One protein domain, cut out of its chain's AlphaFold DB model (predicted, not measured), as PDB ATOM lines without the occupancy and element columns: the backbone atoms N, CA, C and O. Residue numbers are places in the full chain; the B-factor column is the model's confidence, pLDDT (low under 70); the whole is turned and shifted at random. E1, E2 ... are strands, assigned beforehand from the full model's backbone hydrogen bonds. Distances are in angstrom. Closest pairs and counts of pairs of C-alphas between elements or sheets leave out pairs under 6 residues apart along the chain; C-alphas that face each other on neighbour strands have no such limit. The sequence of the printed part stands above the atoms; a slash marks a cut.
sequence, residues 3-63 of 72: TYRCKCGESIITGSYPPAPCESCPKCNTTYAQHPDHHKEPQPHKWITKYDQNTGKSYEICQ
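This is residues 3 to 63 of the 72 residues of an uncharacterized protein of Chlorobi bacterium OLB5 (UniProt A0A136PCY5). With little regular structure, the domain is two separate strand hairpins: E1 and E2 in a loop-rich head, E3 and E4 in an arm whose turn, residues 52 to 57, sticks out. Residues 16 to 46, with no named element, join them. The printed part has 61 residues, no named helix and four strands, E1 to E4 in order, in two antiparallel sheets; the class is all strand, with 17 residues in named elements. It is loose, radius of gyration of the C-alphas 14.7 A, spanning 44 by 22 by 16 A.

E1, residues 3 to 5, and E2, residues 12 to 15, form an antiparallel hairpin, their directions at 150 degrees; N 4 and O 13, 2.8 A apart, are within hydrogen-bond range. E3, residues 47 to 51, and E4, residues 58 to 62, form another at 143 degrees, with N 48 and O 61 at 2.9 A. E1 and E2 are apart from E3 and E4.

E1 begins at C-alpha 3 (21.874, 11.097, 103.232). E3 spans 13.1 A; E4 spans 13.3 A, ending at C-alpha 62 (16.888, -10.816, 101.115).

The farthest C-alphas, Asp 37 and Thr 55, are 44.8 A apart. The link from E2 to E3 is long. The printed part has no cut; no printed residue is under 70 in pLDDT.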
ATOM      1  N   THR A   3      23.037  10.987 104.118       91.50
ATOM      2  CA  THR A   3      21.874  11.097 103.232       91.50
ATOM      3  C   THR A   3      22.241  10.530 101.874       91.50
ATOM      4  O   THR A   3      23.219  10.953 101.267       91.50
ATOM      5  N   TYR A   4      21.436   9.602 101.379       92.25
ATOM      6  CA  TYR A   4      21.581   9.020 100.055       92.25
ATOM      7  C   TYR A   4      20.371   9.426  99.230       92.25
ATOM      8  O   TYR A   4      19.231   9.325  99.679       92.25
ATOM      9  N   ARG A   5      20.612   9.904  98.018       92.62
ATOM     10  CA  ARG A   5      19.572  10.356  97.095       92.62
ATOM     11  C   ARG A   5      19.521   9.406  95.909       92.62
ATOM     12  O   ARG A   5      20.500   8.726  95.634       92.62
ATOM     13  N   CYS A   6      18.399   9.305  95.216       91.88
ATOM     14  CA  CYS A   6      18.354   8.614  93.928       91.88
ATOM     15  C   CYS A   6      18.814   9.527  92.779       91.88
ATOM     16  O   CYS A   6      18.883  10.746  92.942       91.88
ATOM     17  N   LYS A   7      19.071   8.967  91.590       89.31
ATOM     18  CA  LYS A   7      19.589   9.739  90.449       89.31
ATOM     19  C   LYS A   7      18.635  10.841  89.978       89.31
ATOM     20  O   LYS A   7      19.087  11.923  89.623       89.31
ATOM     21  N   CYS A   8      17.323  10.589  89.984       89.31
ATOM     22  CA  CYS A   8      16.327  11.609  89.626       89.31
ATOM     23  C   CYS A   8      16.059  12.619  90.747       89.31
ATOM     24  O   CYS A   8      15.414  13.639  90.527       89.31
ATOM     25  N   GLY A   9      16.543  12.336  91.954       87.69
ATOM     26  CA  GLY A   9      16.459  13.237  93.082       87.69
ATOM     27  C   GLY A   9      15.124  13.284  93.826       87.69
ATOM     28  O   GLY A   9      14.988  14.108  94.729       87.69
ATOM     29  N   GLU A  10      14.174  12.424  93.480       89.62
ATOM     30  CA  GLU A  10      12.803  12.441  94.015       89.62
ATOM     31  C   GLU A  10      12.658  11.728  95.356       89.62
ATOM     32  O   GLU A  10      11.763  12.045  96.132       89.62
ATOM     33  N   SER A  11      13.550  10.784  95.644       89.06
ATOM     34  CA  SER A  11      13.586  10.068  96.911       89.06
ATOM     35  C   SER A  11      14.953  10.206  97.576       89.06
ATOM     36  O   SER A  11      16.007  10.175  96.927       89.06
ATOM     37  N   ILE A  12      14.912  10.371  98.895       90.56
ATOM     38  CA  ILE A  12      16.076  10.398  99.773       90.56
ATOM     39  C   ILE A  12      15.875   9.383 100.884       90.56
ATOM     40  O   ILE A  12      14.761   9.194 101.368       90.56
ATOM     41  N   ILE A  13      16.967   8.764 101.303       90.25
ATOM     42  CA  ILE A  13      17.005   7.941 102.499       90.25
ATOM     43  C   ILE A  13      18.144   8.419 103.390       90.25
ATOM     44  O   ILE A  13      19.186   8.875 102.914       90.25
ATOM     45  N   THR A  14      17.947   8.323 104.695       90.94
ATOM     46  CA  THR A  14      18.934   8.736 105.692       90.94
ATOM     47  C   THR A  14      19.241   7.570 106.607       90.94
ATOM     48  O   THR A  14      18.325   6.959 107.152       90.94
ATOM     49  N   GLY A  15      20.521   7.274 106.805       88.38
ATOM     50  CA  GLY A  15      20.941   6.138 107.616       88.38
ATOM     51  C   GLY A  15      22.374   6.263 108.111       88.38
ATOM     52  O   GLY A  15      23.112   7.174 107.738       88.38
ATOM     53  N   SER A  16      22.772   5.347 108.989       88.25
ATOM     54  CA  SER A  16      24.173   5.209 109.415       88.25
ATOM     55  C   SER A  16      24.989   4.327 108.468       88.25
ATOM     56  O   SER A  16      26.215   4.382 108.499       88.25
ATOM     57  N   TYR A  17      24.314   3.543 107.625       85.94
ATOM     58  CA  TYR A  17      24.906   2.613 106.671       85.94
ATOM     59  C   TYR A  17      24.422   2.921 105.254       85.94
ATOM     60  O   TYR A  17      23.325   3.472 105.100       85.94
ATOM     61  N   PRO A  18      25.213   2.559 104.229       86.19
ATOM     62  CA  PRO A  18      24.770   2.677 102.857       86.19
ATOM     63  C   PRO A  18      23.539   1.800 102.597       86.19
ATOM     64  O   PRO A  18      23.470   0.689 103.132       86.19
ATOM     65  N   PRO A  19      22.596   2.277 101.767       89.31
ATOM     66  CA  PRO A  19      21.474   1.483 101.290       89.31
ATOM     67  C   PRO A  19      21.931   0.163 100.693       89.31
ATOM     68  O   PRO A  19      22.991   0.076 100.060       89.31
ATOM     69  N   ALA A  20      21.094  -0.854 100.844       90.31
ATOM     70  CA  ALA A  20      21.317  -2.125 100.194       90.31
ATOM     71  C   ALA A  20      21.291  -1.952  98.661       90.31
ATOM     72  O   ALA A  20      20.516  -1.158  98.128       90.31
ATOM     73  N   PRO A  21      22.092  -2.724  97.907       89.69
ATOM     74  CA  PRO A  21      22.159  -2.620  96.447       89.69
ATOM     75  C   PRO A  21      20.845  -2.969  95.733       89.69
ATOM     76  O   PRO A  21      20.690  -2.625  94.564       89.69
ATOM     77  N   CYS A  22      19.921  -3.653  96.411       89.38
ATOM     78  CA  CYS A  22      18.583  -3.950  95.905       89.38
ATOM     79  C   CYS A  22      17.550  -2.866  96.227       89.38
ATOM     80  O   CYS A  22      16.443  -2.913  95.703       89.38
ATOM     81  N   GLU A  23      17.888  -1.887  97.068       88.56
ATOM     82  CA  GLU A  23      17.018  -0.743  97.316       88.56
ATOM     83  C   GLU A  23      17.156   0.259  96.172       88.56
ATOM     84  O   GLU A  23      18.236   0.798  95.901       88.56
ATOM     85  N   SER A  24      16.038   0.519  95.498       90.19
ATOM     86  CA  SER A  24      15.984   1.405  94.343       90.19
ATOM     87  C   SER A  24      14.903   2.466  94.494       90.19
ATOM     88  O   SER A  24      13.977   2.367  95.302       90.19
ATOM     89  N   CYS A  25      15.042   3.539  93.724       89.75
ATOM     90  CA  CYS A  25      13.975   4.514  93.583       89.75
ATOM     91  C   CYS A  25      12.861   3.955  92.688       89.75
ATOM     92  O   CYS A  25      13.150   3.630  91.537       89.75
ATOM     93  N   PRO A  26      11.588   3.955  93.120       86.94
ATOM     94  CA  PRO A  26      10.480   3.446  92.307       86.94
ATOM     95  C   PRO A  26      10.247   4.254  91.020       86.94
ATOM     96  O   PRO A  26       9.638   3.753  90.082       86.94
ATOM     97  N   LYS A  27      10.736   5.503  90.950       88.88
ATOM     98  CA  LYS A  27      10.544   6.389  89.791       88.88
ATOM     99  C   LYS A  27      11.623   6.234  88.718       88.88
ATOM    100  O   LYS A  27      11.302   6.186  87.539       88.88
ATOM    101  N   CYS A  28      12.901   6.217  89.108       88.44
ATOM    102  CA  CYS A  28      14.024   6.150  88.157       88.44
ATOM    103  C   CYS A  28      14.766   4.812  88.155       88.44
ATOM    104  O   CYS A  28      15.706   4.652  87.382       88.44
ATOM    105  N   ASN A  29      14.360   3.879  89.019       88.94
ATOM    106  CA  ASN A  29      14.947   2.556  89.183       88.94
ATOM    107  C   ASN A  29      16.480   2.579  89.298       88.94
ATOM    108  O   ASN A  29      17.168   1.782  88.674       88.94
ATOM    109  N   THR A  30      17.026   3.513  90.083       90.31
ATOM    110  CA  THR A  30      18.462   3.576  90.410       90.31
ATOM    111  C   THR A  30      18.686   3.399  91.901       90.31
ATOM    112  O   THR A  30      17.829   3.786  92.702       90.31
ATOM    113  N   THR A  31      19.872   2.927  92.279       92.25
ATOM    114  CA  THR A  31      20.307   2.892  93.677       92.25
ATOM    115  C   THR A  31      20.437   4.289  94.278       92.25
ATOM    116  O   THR A  31      20.656   5.302  93.595       92.25
ATOM    117  N   TYR A  32      20.317   4.335  95.599       91.94
ATOM    118  CA  TYR A  32      20.557   5.532  96.386       91.94
ATOM    119  C   TYR A  32      22.059   5.722  96.610       91.94
ATOM    120  O   TYR A  32      22.759   4.803  97.030       91.94
ATOM    121  N   ALA A  33      22.566   6.922  96.349       91.06
ATOM    122  CA  ALA A  33      23.972   7.251  96.531       91.06
ATOM    123  C   ALA A  33      24.154   8.673  97.075       91.06
ATOM    124  O   ALA A  33      23.271   9.521  96.951       91.06
ATOM    125  N   GLN A  34      25.308   8.927  97.692       88.56
ATOM    126  CA  GLN A  34      25.705  10.267  98.150       88.56
ATOM    127  C   GLN A  34      26.198  11.153  97.000       88.56
ATOM    128  O   GLN A  34      26.073  12.372  97.064       88.56
ATOM    129  N   HIS A  35      26.744  10.538  95.948       85.12
ATOM    130  CA  HIS A  35      27.324  11.226  94.800       85.12
ATOM    131  C   HIS A  35      26.619  10.820  93.500       85.12
ATOM    132  O   HIS A  35      26.259   9.647  93.358       85.12
ATOM    133  N   PRO A  36      26.472  11.754  92.540       79.56
ATOM    134  CA  PRO A  36      25.791  11.506  91.271       79.56
ATOM    135  C   PRO A  36      26.444  10.391  90.439       79.56
ATOM    136  O   PRO A  36      25.746   9.622  89.780       79.56
ATOM    137  N   ASP A  37      27.763  10.233  90.521       84.62
ATOM    138  CA  ASP A  37      28.506   9.197  89.788       84.62
ATOM    139  C   ASP A  37      28.394   7.799  90.415       84.62
ATOM    140  O   ASP A  37      28.824   6.802  89.837       84.62
ATOM    141  N   HIS A  38      27.829   7.700  91.620       86.00
ATOM    142  CA  HIS A  38      27.723   6.444  92.362       86.00
ATOM    143  C   HIS A  38      26.341   5.786  92.228       86.00
ATOM    144  O   HIS A  38      26.151   4.681  92.744       86.00
ATOM    145  N   HIS A  39      25.387   6.425  91.539       87.56
ATOM    146  CA  HIS A  39      24.117   5.786  91.197       87.56
ATOM    147  C   HIS A  39      24.355   4.654  90.200       87.56
ATOM    148  O   HIS A  39      25.003   4.837  89.170       87.56
ATOM    149  N   LYS A  40      23.793   3.487  90.495       89.12
ATOM    150  CA  LYS A  40      23.877   2.293  89.655       89.12
ATOM    151  C   LYS A  40      22.483   1.731  89.436       89.12
ATOM    152  O   LYS A  40      21.533   2.111  90.123       89.12
ATOM    153  N   GLU A  41      22.364   0.825  88.481       89.56
ATOM    154  CA  GLU A  41      21.178  -0.017  88.392       89.56
ATOM    155  C   GLU A  41      21.082  -0.885  89.658       89.56
ATOM    156  O   GLU A  41      22.110  -1.376  90.145       89.56
ATOM    157  N   PRO A  42      19.884  -1.031  90.246       89.62
ATOM    158  CA  PRO A  42      19.695  -1.838  91.432       89.62
ATOM    159  C   PRO A  42      19.934  -3.304  91.109       89.62
ATOM    160  O   PRO A  42      19.538  -3.813  90.061       89.62
ATOM    161  N   GLN A  43      20.582  -3.993  92.038       90.56
ATOM    162  CA  GLN A  43      20.741  -5.432  91.931       90.56
ATOM    163  C   GLN A  43      19.435  -6.119  92.330       90.56
ATOM    164  O   GLN A  43      18.774  -5.671  93.267       90.56
ATOM    165  N   PRO A  44      19.056  -7.226  91.674       90.50
ATOM    166  CA  PRO A  44      17.900  -7.993  92.107       90.50
ATOM    167  C   PRO A  44      18.082  -8.460  93.558       90.50
ATOM    168  O   PRO A  44      19.200  -8.720  94.016       90.50
ATOM    169  N   HIS A  45      16.975  -8.592  94.288       90.62
ATOM    170  CA  HIS A  45      17.011  -9.160  95.630       90.62
ATOM    171  C   HIS A  45      17.617 -10.565  95.586       90.62
ATOM    172  O   HIS A  45      17.130 -11.457  94.892       90.62
ATOM    173  N   LYS A  46      18.673 -10.774  96.373       93.31
ATOM    174  CA  LYS A  46      19.260 -12.097  96.563       93.31
ATOM    175  C   LYS A  46      18.574 -12.795  97.728       93.31
ATOM    176  O   LYS A  46      18.920 -12.555  98.882       93.31
ATOM    177  N   TRP A  47      17.586 -13.626  97.425       93.56
ATOM    178  CA  TRP A  47      16.838 -14.381  98.427       93.56
ATOM    179  C   TRP A  47      17.668 -15.547  98.965       93.56
ATOM    180  O   TRP A  47      18.255 -16.313  98.201       93.56
ATOM    181  N   ILE A  48      17.734 -15.662 100.288       93.94
ATOM    182  CA  ILE A  48      18.330 -16.797 100.989       93.94
ATOM    183  C   ILE A  48      17.293 -17.421 101.916       93.94
ATOM    184  O   ILE A  48      16.479 -16.717 102.517       93.94
ATOM    185  N   THR A  49      17.345 -18.740 102.061       94.44
ATOM    186  CA  THR A  49      16.483 -19.467 102.993       94.44
ATOM    187  C   THR A  49      17.084 -19.415 104.391       94.44
ATOM    188  O   THR A  49      18.214 -19.852 104.609       94.44
ATOM    189  N   LYS A  50      16.323 -18.896 105.353       92.31
ATOM    190  CA  LYS A  50      16.615 -19.006 106.785       92.31
ATOM    191  C   LYS A  50      15.535 -19.825 107.474       92.31
ATOM    192  O   LYS A  50      14.464 -20.038 106.918       92.31
ATOM    193  N   TYR A  51      15.830 -20.269 108.687       91.62
ATOM    194  CA  TYR A  51      14.888 -20.995 109.529       91.62
ATOM    195  C   TYR A  51      14.525 -20.138 110.730       91.62
ATOM    196  O   TYR A  51      15.390 -19.531 111.367       91.62
ATOM    197  N   ASP A  52      13.233 -20.058 111.014       86.88
ATOM    198  CA  ASP A  52      12.727 -19.429 112.220       86.88
ATOM    199  C   ASP A  52      13.024 -20.350 113.408       86.88
ATOM    200  O   ASP A  52      12.591 -21.500 113.438       86.88
ATOM    201  N   GLN A  53      13.801 -19.859 114.375       89.12
ATOM    202  CA  GLN A  53      14.259 -20.671 115.508       89.12
ATOM    203  C   GLN A  53      13.128 -21.058 116.471       89.12
ATOM    204  O   GLN A  53      13.287 -22.011 117.227       89.12
ATOM    205  N   ASN A  54      11.994 -20.353 116.439       89.81
ATOM    206  CA  ASN A  54      10.866 -20.604 117.335       89.81
ATOM    207  C   ASN A  54       9.874 -21.609 116.736       89.81
ATOM    208  O   ASN A  54       9.291 -22.414 117.454       89.81
ATOM    209  N   THR A  55       9.662 -21.554 115.420       88.38
ATOM    210  CA  THR A  55       8.648 -22.359 114.715       88.38
ATOM    211  C   THR A  55       9.236 -23.470 113.848       88.38
ATOM    212  O   THR A  55       8.495 -24.333 113.384       88.38
ATOM    213  N   GLY A  56      10.545 -23.440 113.578       88.88
ATOM    214  CA  GLY A  56      11.227 -24.361 112.666       88.88
ATOM    215  C   GLY A  56      10.890 -24.154 111.185       88.88
ATOM    216  O   GLY A  56      11.416 -24.869 110.334       88.88
ATOM    217  N   LYS A  57      10.024 -23.188 110.847       90.44
ATOM    218  CA  LYS A  57       9.614 -22.917 109.464       90.44
ATOM    219  C   LYS A  57      10.722 -22.198 108.702       90.44
ATOM    220  O   LYS A  57      11.357 -21.281 109.229       90.44
ATOM    221  N   SER A  58      10.938 -22.592 107.451       92.19
ATOM    222  CA  SER A  58      11.807 -21.849 106.545       92.19
ATOM    223  C   SER A  58      11.116 -20.574 106.060       92.19
ATOM    224  O   SER A  58       9.902 -20.541 105.865       92.19
ATOM    225  N   TYR A  59      11.895 -19.516 105.864       91.00
ATOM    226  CA  TYR A  59      11.455 -18.284 105.221       91.00
ATOM    227  C   TYR A  59      12.550 -17.753 104.296       91.00
ATOM    228  O   TYR A  59      13.745 -17.890 104.574       91.00
ATOM    229  N   GLU A  60      12.140 -17.135 103.191       93.69
ATOM    230  CA  GLU A  60      13.048 -16.448 102.277       93.69
ATOM    231  C   GLU A  60      13.244 -14.998 102.737       93.69
ATOM    232  O   GLU A  60      12.285 -14.254 102.955       93.69
ATOM    233  N   ILE A  61      14.501 -14.590 102.888       93.75
ATOM    234  CA  ILE A  61      14.896 -13.234 103.279       93.75
ATOM    235  C   ILE A  61      15.941 -12.707 102.302       93.75
ATOM    236  O   ILE A  61      16.804 -13.452 101.839       93.75
ATOM    237  N   CYS A  62      15.877 -11.423 101.963       92.75
ATOM    238  CA  CYS A  62      16.888 -10.816 101.115       92.75
ATOM    239  C   CYS A  62      18.212 -10.714 101.882       92.75
ATOM    240  O   CYS A  62      18.273 -10.107 102.948       92.75
ATOM    241  N   GLN A  63      19.293 -11.250 101.317       92.56
ATOM    242  CA  GLN A  63      20.640 -11.146 101.879       92.56
ATOM    243  C   GLN A  63      21.102  -9.683 102.020       92.56
ATOM    244  O   GLN A  63      21.945  -9.393 102.864       92.56
TER     245      GLN A  63